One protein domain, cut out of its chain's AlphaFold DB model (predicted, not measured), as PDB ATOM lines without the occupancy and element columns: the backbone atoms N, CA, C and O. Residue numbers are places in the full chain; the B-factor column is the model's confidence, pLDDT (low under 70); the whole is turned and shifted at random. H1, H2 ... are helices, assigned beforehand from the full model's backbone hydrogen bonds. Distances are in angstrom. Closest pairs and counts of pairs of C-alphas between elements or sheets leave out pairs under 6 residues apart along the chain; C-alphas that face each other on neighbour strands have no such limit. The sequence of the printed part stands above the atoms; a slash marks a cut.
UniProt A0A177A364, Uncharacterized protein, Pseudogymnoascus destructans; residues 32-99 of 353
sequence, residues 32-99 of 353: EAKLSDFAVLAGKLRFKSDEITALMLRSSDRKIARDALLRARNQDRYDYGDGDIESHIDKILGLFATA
ATOM      1  N   GLU A  32      98.750 160.721 143.452       84.62
ATOM      2  CA  GLU A  32      99.704 161.396 142.566       84.62
ATOM      3  C   GLU A  32     100.612 160.408 141.823       84.62
ATOM      4  O   GLU A  32     100.816 160.547 140.621       84.62
ATOM      5  N   ALA A  33     101.087 159.358 142.501       84.38
ATOM      6  CA  ALA A  33     101.932 158.347 141.871       84.38
ATOM      7  C   ALA A  33     101.193 157.632 140.729       84.38
ATOM      8  O   ALA A  33     101.742 157.451 139.647       84.38
ATOM      9  N   LYS A  34      99.911 157.303 140.936       85.31
ATOM     10  CA  LYS A  34      99.077 156.674 139.904       85.31
ATOM     11  C   LYS A  34      98.770 157.619 138.749       85.31
ATOM     12  O   LYS A  34      98.733 157.166 137.610       85.31
ATOM     13  N   LEU A  35      98.564 158.910 139.015       87.12
ATOM     14  CA  LEU A  35      98.384 159.900 137.951       87.12
ATOM     15  C   LEU A  35      99.630 160.021 137.076       87.12
ATOM     16  O   LEU A  35      99.509 160.018 135.852       87.12
ATOM     17  N   SER A  36     100.816 160.073 137.681       87.81
ATOM     18  CA  SER A  36     102.070 160.064 136.929       87.81
ATOM     19  C   SER A  36     102.236 158.784 136.107       87.81
ATOM     20  O   SER A  36     102.605 158.879 134.937       87.81
ATOM     21  N   ASP A  37     101.899 157.608 136.651       85.31
ATOM     22  CA  ASP A  37     101.927 156.341 135.901       85.31
ATOM     23  C   ASP A  37     101.006 156.395 134.667       85.31
ATOM     24  O   ASP A  37     101.396 156.001 133.563       85.31
ATOM     25  N   PHE A  38      99.784 156.917 134.833       87.50
ATOM     26  CA  PHE A  38      98.845 157.102 133.724       87.50
ATOM     27  C   PHE A  38      99.361 158.101 132.691       87.50
ATOM     28  O   PHE A  38      99.208 157.858 131.497       87.50
ATOM     29  N   ALA A  39     100.000 159.188 133.121       90.00
ATOM     30  CA  ALA A  39     100.581 160.173 132.216       90.00
ATOM     31  C   ALA A  39     101.728 159.573 131.386       90.00
ATOM     32  O   ALA A  39     101.782 159.768 130.171       90.00
ATOM     33  N   VAL A  40     102.593 158.762 132.007       84.88
ATOM     34  CA  VAL A  40     103.648 158.016 131.301       84.88
ATOM     35  C   VAL A  40     103.045 157.055 130.275       84.88
ATOM     36  O   VAL A  40     103.521 156.986 129.139       84.88
ATOM     37  N   LEU A  41     101.978 156.331 130.633       85.69
ATOM     38  CA  LEU A  41     101.276 155.450 129.696       85.69
ATOM     39  C   LEU A  41     100.639 156.233 128.539       85.69
ATOM     40  O   LEU A  41     100.766 155.824 127.386       85.69
ATOM     41  N   ALA A  42      99.997 157.364 128.824       90.19
ATOM     42  CA  ALA A  42      99.391 158.224 127.815       90.19
ATOM     43  C   ALA A  42     100.442 158.728 126.812       90.19
ATOM     44  O   ALA A  42     100.228 158.636 125.602       90.19
ATOM     45  N   GLY A  43     101.616 159.149 127.294       84.12
ATOM     46  CA  GLY A  43     102.747 159.524 126.443       84.12
ATOM     47  C   GLY A  43     103.237 158.376 125.549       84.12
ATOM     48  O   GLY A  43     103.475 158.585 124.356       84.12
ATOM     49  N   LYS A  44     103.316 157.142 126.079       82.50
ATOM     50  CA  LYS A  44     103.642 155.936 125.284       82.50
ATOM     51  C   LYS A  44     102.615 155.676 124.182       82.50
ATOM     52  O   LYS A  44     102.988 155.345 123.061       82.50
ATOM     53  N   LEU A  45     101.338 155.893 124.486       87.31
ATOM     54  CA  LEU A  45     100.223 155.808 123.539       87.31
ATOM     55  C   LEU A  45     100.100 157.050 122.633       87.31
ATOM     56  O   LEU A  45      99.114 157.189 121.918       87.31
ATOM     57  N   ARG A  46     101.107 157.937 122.630       90.06
ATOM     58  CA  ARG A  46     101.205 159.148 121.796       90.06
ATOM     59  C   ARG A  46     100.172 160.238 122.099       90.06
ATOM     60  O   ARG A  46     100.075 161.193 121.330       90.06
ATOM     61  N   PHE A  47      99.477 160.173 123.235       92.19
ATOM     62  CA  PHE A  47      98.672 161.295 123.717       92.19
ATOM     63  C   PHE A  47      99.582 162.432 124.192       92.19
ATOM     64  O   PHE A  47     100.571 162.204 124.891       92.19
ATOM     65  N   LYS A  48      99.242 163.668 123.814       90.56
ATOM     66  CA  LYS A  48     100.003 164.875 124.154       90.56
ATOM     67  C   LYS A  48      99.068 165.936 124.720       90.56
ATOM     68  O   LYS A  48      98.055 166.256 124.110       90.56
ATOM     69  N   SER A  49      99.420 166.458 125.886       94.75
ATOM     70  CA  SER A  49      98.767 167.584 126.554       94.75
ATOM     71  C   SER A  49      99.760 168.180 127.546       94.75
ATOM     72  O   SER A  49     100.564 167.433 128.113       94.75
ATOM     73  N   ASP A  50      99.682 169.486 127.789       92.69
ATOM     74  CA  ASP A  50     100.499 170.174 128.797       92.69
ATOM     75  C   ASP A  50     100.282 169.590 130.202       92.69
ATOM     76  O   ASP A  50     101.187 169.536 131.032       92.69
ATOM     77  N   GLU A  51      99.083 169.073 130.465       91.00
ATOM     78  CA  GLU A  51      98.775 168.400 131.726       91.00
ATOM     79  C   GLU A  51      99.469 167.033 131.826       91.00
ATOM     80  O   GLU A  51     100.018 166.679 132.870       91.00
ATOM     81  N   ILE A  52      99.515 166.281 130.720       89.56
ATOM     82  CA  ILE A  52     100.214 164.991 130.659       89.56
ATOM     83  C   ILE A  52     101.716 165.211 130.861       89.56
ATOM     84  O   ILE A  52     102.338 164.495 131.646       89.56
ATOM     85  N   THR A  53     102.306 166.220 130.215       89.00
ATOM     86  CA  THR A  53     103.737 166.522 130.374       89.00
ATOM     87  C   THR A  53     104.064 166.976 131.798       89.00
ATOM     88  O   THR A  53     105.049 166.503 132.374       89.00
ATOM     89  N   ALA A  54     103.215 167.803 132.416       91.00
ATOM     90  CA  ALA A  54     103.362 168.206 133.814       91.00
ATOM     91  C   ALA A  54     103.282 167.011 134.782       91.00
ATOM     92  O   ALA A  54     104.092 166.904 135.706       91.00
ATOM     93  N   LEU A  55     102.355 166.074 134.565       90.19
ATOM     94  CA  LEU A  55     102.229 164.866 135.388       90.19
ATOM     95  C   LEU A  55     103.397 163.889 135.196       90.19
ATOM     96  O   LEU A  55     103.844 163.272 136.166       90.19
ATOM     97  N   MET A  56     103.941 163.778 133.979       86.06
ATOM     98  CA  MET A  56     105.151 162.990 133.702       86.06
ATOM     99  C   MET A  56     106.378 163.555 134.431       86.06
ATOM    100  O   MET A  56     107.186 162.792 134.970       86.06
ATOM    101  N   LEU A  57     106.507 164.885 134.501       86.25
ATOM    102  CA  LEU A  57     107.573 165.566 135.247       86.25
ATOM    103  C   LEU A  57     107.528 165.259 136.750       86.25
ATOM    104  O   LEU A  57     108.569 165.230 137.403       86.25
ATOM    105  N   ARG A  58     106.343 164.963 137.290       85.56
ATOM    106  CA  ARG A  58     106.124 164.638 138.709       85.56
ATOM    107  C   ARG A  58     106.297 163.149 139.037       85.56
ATOM    108  O   ARG A  58     106.112 162.764 140.190       85.56
ATOM    109  N   SER A  59     106.677 162.320 138.059       84.81
ATOM    110  CA  SER A  59     106.830 160.874 138.255       84.81
ATOM    111  C   SER A  59     107.913 160.514 139.279       84.81
ATOM    112  O   SER A  59     108.989 161.117 139.346       84.81
ATOM    113  N   SER A  60     107.622 159.490 140.087       87.38
ATOM    114  CA  SER A  60     108.558 158.980 141.094       87.38
ATOM    115  C   SER A  60     109.832 158.418 140.452       87.38
ATOM    116  O   SER A  60     110.928 158.747 140.902       87.38
ATOM    117  N   ASP A  61     109.695 157.689 139.345       87.50
ATOM    118  CA  ASP A  61     110.800 157.157 138.543       87.50
ATOM    119  C   ASP A  61     111.764 158.248 138.072       87.50
ATOM    120  O   ASP A  61     112.981 158.092 138.187       87.50
ATOM    121  N   ARG A  62     111.246 159.394 137.611       90.25
ATOM    122  CA  ARG A  62     112.081 160.529 137.197       90.25
ATOM    123  C   ARG A  62     112.865 161.105 138.367       90.25
ATOM    124  O   ARG A  62     114.054 161.399 138.233       90.25
ATOM    125  N   LYS A  63     112.223 161.236 139.532       90.56
ATOM    126  CA  LYS A  63     112.895 161.683 140.758       90.56
ATOM    127  C   LYS A  63     113.992 160.704 141.175       90.56
ATOM    128  O   LYS A  63     115.077 161.154 141.528       90.56
ATOM    129  N   ILE A  64     113.728 159.398 141.103       91.81
ATOM    130  CA  ILE A  64     114.706 158.343 141.404       91.81
ATOM    131  C   ILE A  64     115.884 158.413 140.432       91.81
ATOM    132  O   ILE A  64     117.024 158.383 140.878       91.81
ATOM    133  N   ALA A  65     115.638 158.559 139.129       93.56
ATOM    134  CA  ALA A  65     116.693 158.677 138.122       93.56
ATOM    135  C   ALA A  65     117.583 159.906 138.367       93.56
ATOM    136  O   ALA A  65     118.809 159.793 138.381       93.56
ATOM    137  N   ARG A  66     116.973 161.071 138.631       92.06
ATOM    138  CA  ARG A  66     117.703 162.306 138.951       92.06
ATOM    139  C   ARG A  66     118.541 162.154 140.215       92.06
ATOM    140  O   ARG A  66     119.718 162.499 140.229       92.06
ATOM    141  N   ASP A  67     117.937 161.630 141.274       93.06
ATOM    142  CA  ASP A  67     118.604 161.415 142.556       93.06
ATOM    143  C   ASP A  67     119.735 160.381 142.435       93.06
ATOM    144  O   ASP A  67     120.812 160.586 142.987       93.06
ATOM    145  N   ALA A  68     119.552 159.326 141.638       94.38
ATOM    146  CA  ALA A  68     120.590 158.344 141.345       94.38
ATOM    147  C   ALA A  68     121.794 158.975 140.630       94.38
ATOM    148  O   ALA A  68     122.924 158.735 141.048       94.38
ATOM    149  N   LEU A  69     121.575 159.814 139.610       92.19
ATOM    150  CA  LEU A  69     122.654 160.530 138.913       92.19
ATOM    151  C   LEU A  69     123.433 161.445 139.869       92.19
ATOM    152  O   LEU A  69     124.661 161.392 139.919       92.19
ATOM    153  N   LEU A  70     122.713 162.231 140.670       90.62
ATOM    154  CA  LEU A  70     123.294 163.202 141.600       90.62
ATOM    155  C   LEU A  70     123.967 162.562 142.823       90.62
ATOM    156  O   LEU A  70     124.837 163.184 143.429       90.62
ATOM    157  N   ARG A  71     123.570 161.345 143.216       90.94
ATOM    158  CA  ARG A  71     124.190 160.605 144.330       90.94
ATOM    159  C   ARG A  71     125.312 159.670 143.891       90.94
ATOM    160  O   ARG A  71     126.216 159.411 144.679       90.94
ATOM    161  N   ALA A  72     125.274 159.144 142.666       93.19
ATOM    162  CA  ALA A  72     126.291 158.213 142.170       93.19
ATOM    163  C   ALA A  72     127.650 158.885 141.897       93.19
ATOM    164  O   ALA A  72     128.686 158.206 141.847       93.19
ATOM    165  N   ARG A  73     127.662 160.208 141.699       89.94
ATOM    166  CA  ARG A  73     128.869 161.013 141.484       89.94
ATOM    167  C   ARG A  73     128.921 162.170 142.473       89.94
ATOM    168  O   ARG A  73     127.901 162.758 142.801       89.94
ATOM    169  N   ASN A  74     130.124 162.468 142.964       88.25
ATOM    170  CA  ASN A  74     130.325 163.600 143.861       88.25
ATOM    171  C   ASN A  74     130.112 164.907 143.082       88.25
ATOM    172  O   ASN A  74     130.877 165.192 142.159       88.25
ATOM    173  N   GLN A  75     129.109 165.684 143.486       88.19
ATOM    174  CA  GLN A  75     128.731 166.953 142.860       88.19
ATOM    175  C   GLN A  75     129.819 168.029 142.972       88.19
ATOM    176  O   GLN A  75     129.865 168.929 142.143       88.19
ATOM    177  N   ASP A  76     130.757 167.900 143.917       89.19
ATOM    178  CA  ASP A  76     131.909 168.805 144.024       89.19
ATOM    179  C   ASP A  76     132.928 168.607 142.885       89.19
ATOM    180  O   ASP A  76     133.824 169.428 142.696       89.19
ATOM    181  N   ARG A  77     132.858 167.474 142.170       91.94
ATOM    182  CA  ARG A  77     133.829 167.082 141.130       91.94
ATOM    183  C   ARG A  77     133.216 166.812 139.763       91.94
ATOM    184  O   ARG A  77     133.959 166.735 138.790       91.94
ATOM    185  N   TYR A  78     131.909 166.592 139.702       89.06
ATOM    186  CA  TYR A  78     131.205 166.213 138.488       89.06
ATOM    187  C   TYR A  78     129.873 166.946 138.438       89.06
ATOM    188  O   TYR A  78     129.078 166.839 139.372       89.06
ATOM    189  N   ASP A  79     129.617 167.623 137.331       88.75
ATOM    190  CA  ASP A  79     128.335 168.219 137.007       88.75
ATOM    191  C   ASP A  79     127.750 167.589 135.739       88.75
ATOM    192  O   ASP A  79     128.429 166.961 134.924       88.75
ATOM    193  N   TYR A  80     126.436 167.714 135.615       86.62
ATOM    194  CA  TYR A  80     125.717 167.445 134.383       86.62
ATOM    195  C   TYR A  80     125.080 168.772 133.993       86.62
ATOM    196  O   TYR A  80     124.346 169.338 134.803       86.62
ATOM    197  N   GLY A  81     125.353 169.281 132.790       85.31
ATOM    198  CA  GLY A  81     124.664 170.477 132.302       85.31
ATOM    199  C   GLY A  81     123.147 170.261 132.298       85.31
ATOM    200  O   GLY A  81     122.689 169.135 132.108       85.31
ATOM    201  N   ASP A  82     122.353 171.319 132.485       77.94
ATOM    202  CA  ASP A  82     120.887 171.200 132.610       77.94
ATOM    203  C   ASP A  82     120.221 170.517 131.396       77.94
ATOM    204  O   ASP A  82     119.235 169.798 131.544       77.94
ATOM    205  N   GLY A  83     120.774 170.684 130.189       82.19
ATOM    206  CA  GLY A  83     120.306 169.957 129.000       82.19
ATOM    207  C   GLY A  83     120.729 168.483 128.984       82.19
ATOM    208  O   GLY A  83     119.967 167.610 128.566       82.19
ATOM    209  N   ASP A  84     121.926 168.192 129.490       87.50
ATOM    210  CA  ASP A  84     122.464 166.840 129.529       87.50
ATOM    211  C   ASP A  84     121.768 166.012 130.606       87.50
ATOM    212  O   ASP A  84     121.379 164.879 130.332       87.50
ATOM    213  N   ILE A  85     121.568 166.543 131.818       90.31
ATOM    214  CA  ILE A  85     120.958 165.794 132.928       90.31
ATOM    215  C   ILE A  85     119.573 165.266 132.552       90.31
ATOM    216  O   ILE A  85     119.278 164.104 132.824       90.31
ATOM    217  N   GLU A  86     118.761 166.061 131.854       89.50
ATOM    218  CA  GLU A  86     117.439 165.628 131.399       89.50
ATOM    219  C   GLU A  86     117.535 164.531 130.334       89.50
ATOM    220  O   GLU A  86     116.841 163.519 130.431       89.50
ATOM    221  N   SER A  87     118.482 164.632 129.396       92.31
ATOM    222  CA  SER A  87     118.748 163.549 128.437       92.31
ATOM    223  C   SER A  87     119.190 162.249 129.127       92.31
ATOM    224  O   SER A  87     118.799 161.152 128.721       92.31
ATOM    225  N   HIS A  88     120.000 162.338 130.186       92.94
ATOM    226  CA  HIS A  88     120.428 161.169 130.960       92.94
ATOM    227  C   HIS A  88     119.275 160.560 131.762       92.94
ATOM    228  O   HIS A  88     119.150 159.335 131.816       92.94
ATOM    229  N   ILE A  89     118.416 161.397 132.342       91.94
ATOM    230  CA  ILE A  89     117.185 160.968 133.006       91.94
ATOM    231  C   ILE A  89     116.303 160.204 132.016       91.94
ATOM    232  O   ILE A  89     115.894 159.086 132.324       91.94
ATOM    233  N   ASP A  90     116.078 160.739 130.814       89.06
ATOM    234  CA  ASP A  90     115.273 160.075 129.781       89.06
ATOM    235  C   ASP A  90     115.859 158.717 129.369       89.06
ATOM    236  O   ASP A  90     115.116 157.749 129.196       89.06
ATOM    237  N   LYS A  91     117.190 158.593 129.288       92.62
ATOM    238  CA  LYS A  91     117.859 157.300 129.043       92.62
ATOM    239  C   LYS A  91     117.588 156.293 130.165       92.62
ATOM    240  O   LYS A  91     117.286 155.137 129.877       92.62
ATOM    241  N   ILE A  92     117.661 156.711 131.431       93.31
ATOM    242  CA  ILE A  92     117.360 155.842 132.585       93.31
ATOM    243  C   ILE A  92     115.880 155.446 132.597       93.31
ATOM    244  O   ILE A  92     115.563 154.277 132.809       93.31
ATOM    245  N   LEU A  93     114.972 156.382 132.317       88.88
ATOM    246  CA  LEU A  93     113.544 156.088 132.183       88.88
ATOM    247  C   LEU A  93     113.284 155.093 131.044       88.88
ATOM    248  O   LEU A  93     112.474 154.177 131.195       88.88
ATOM    249  N   GLY A  94     114.017 155.222 129.935       87.31
ATOM    250  CA  GLY A  94     114.036 154.242 128.852       87.31
ATOM    251  C   GLY A  94     114.438 152.850 129.340       87.31
ATOM    252  O   GLY A  94     113.760 151.878 129.015       87.31
ATOM    253  N   LEU A  95     115.472 152.750 130.183       91.44
ATOM    254  CA  LEU A  95     115.882 151.486 130.804       91.44
ATOM    255  C   LEU A  95     114.800 150.923 131.734       91.44
ATOM    256  O   LEU A  95     114.472 149.743 131.623       91.44
ATOM    257  N   PHE A  96     114.191 151.737 132.599       87.94
ATOM    258  CA  PHE A  96     113.092 151.288 133.467       87.94
ATOM    259  C   PHE A  96     111.905 150.759 132.661       87.94
ATOM    260  O   PHE A  96     111.311 149.746 133.022       87.94
ATOM    261  N   ALA A  97     111.601 151.380 131.520       83.62
ATOM    262  CA  ALA A  97     110.525 150.939 130.641       83.62
ATOM    263  C   ALA A  97     110.766 149.556 130.005       83.62
ATOM    264  O   ALA A  97     109.801 148.945 129.548       83.62
ATOM    265  N   THR A  98     112.005 149.049 129.992       85.56
ATOM    266  CA  THR A  98     112.315 147.685 129.518       85.56
ATOM    267  C   THR A  98     111.952 146.593 130.526       85.56
ATOM    268  O   THR A  98     111.938 145.412 130.169       85.56
ATOM    269  N   ALA A  99     111.638 146.961 131.775       85.75
ATOM    270  CA  ALA A  99     111.248 146.011 132.803       85.75
ATOM    271  C   ALA A  99     109.983 145.254 132.378       85.75
ATOM    272  O   ALA A  99     108.922 145.836 132.144       85.75
TER     273      ALA A  99
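Overview. This is residues 32 to 99 of the 353 residues of an uncharacterized protein of Pseudogymnoascus destructans (UniProt A0A177A364). Two pairs of crossing helices, H1 with H2 and H3 with H4, sit end to end, loosely joined, and residues 71 to 77 stick out at the far end. The 68 printed residues hold four named helices, H1 to H4 in order, and no named strand: all helix. The whole is elongated, 39 by 25 by 20 A, and only just compact, close to loose, with a radius of gyration of the C-alphas of 13.0 A.

Arrangement. H1, residues 32 to 44, touches H2, residues 50 to 57; the closest C-alphas, of Ser 36 and Leu 55, are 5.0 A apart. They run opposite ways at a steep tilt of 68 degrees, only just short of about perpendicular. H1 is close to but not clearly touching H3, residues 60 to 72; the closest C-alphas, of Ala 33 and Ser 60, are 6.7 A apart. H2 and H3 meet only through their link. H3, with residues 61 to 66 alone, touches H4, residues 82 to 97, opposite ways at a steep tilt of 61 degrees; the closest C-alphas, of Ala 65 and Ile 89, are 5.6 A apart. H4 is apart from H1 and H2. Every O i to N i+4 pair is within hydrogen-bond range in H1, H2 and H3, and 11 of 12 in H4.

Along the chain. H1 is 18.5 A long from C-alpha 32 at (99.704, 161.396, 142.566), H2 10.6 A, H3 17.8 A, and H4 22.8 A, ending at C-alpha 97 (110.525, 150.939, 130.641).

Size, cuts and confidence. The C-alphas farthest apart, of Leu 45 and Asp 76, are 39.9 A apart. The printed part has no cut, no link is long, and no printed residue is under 70 in pLDDT.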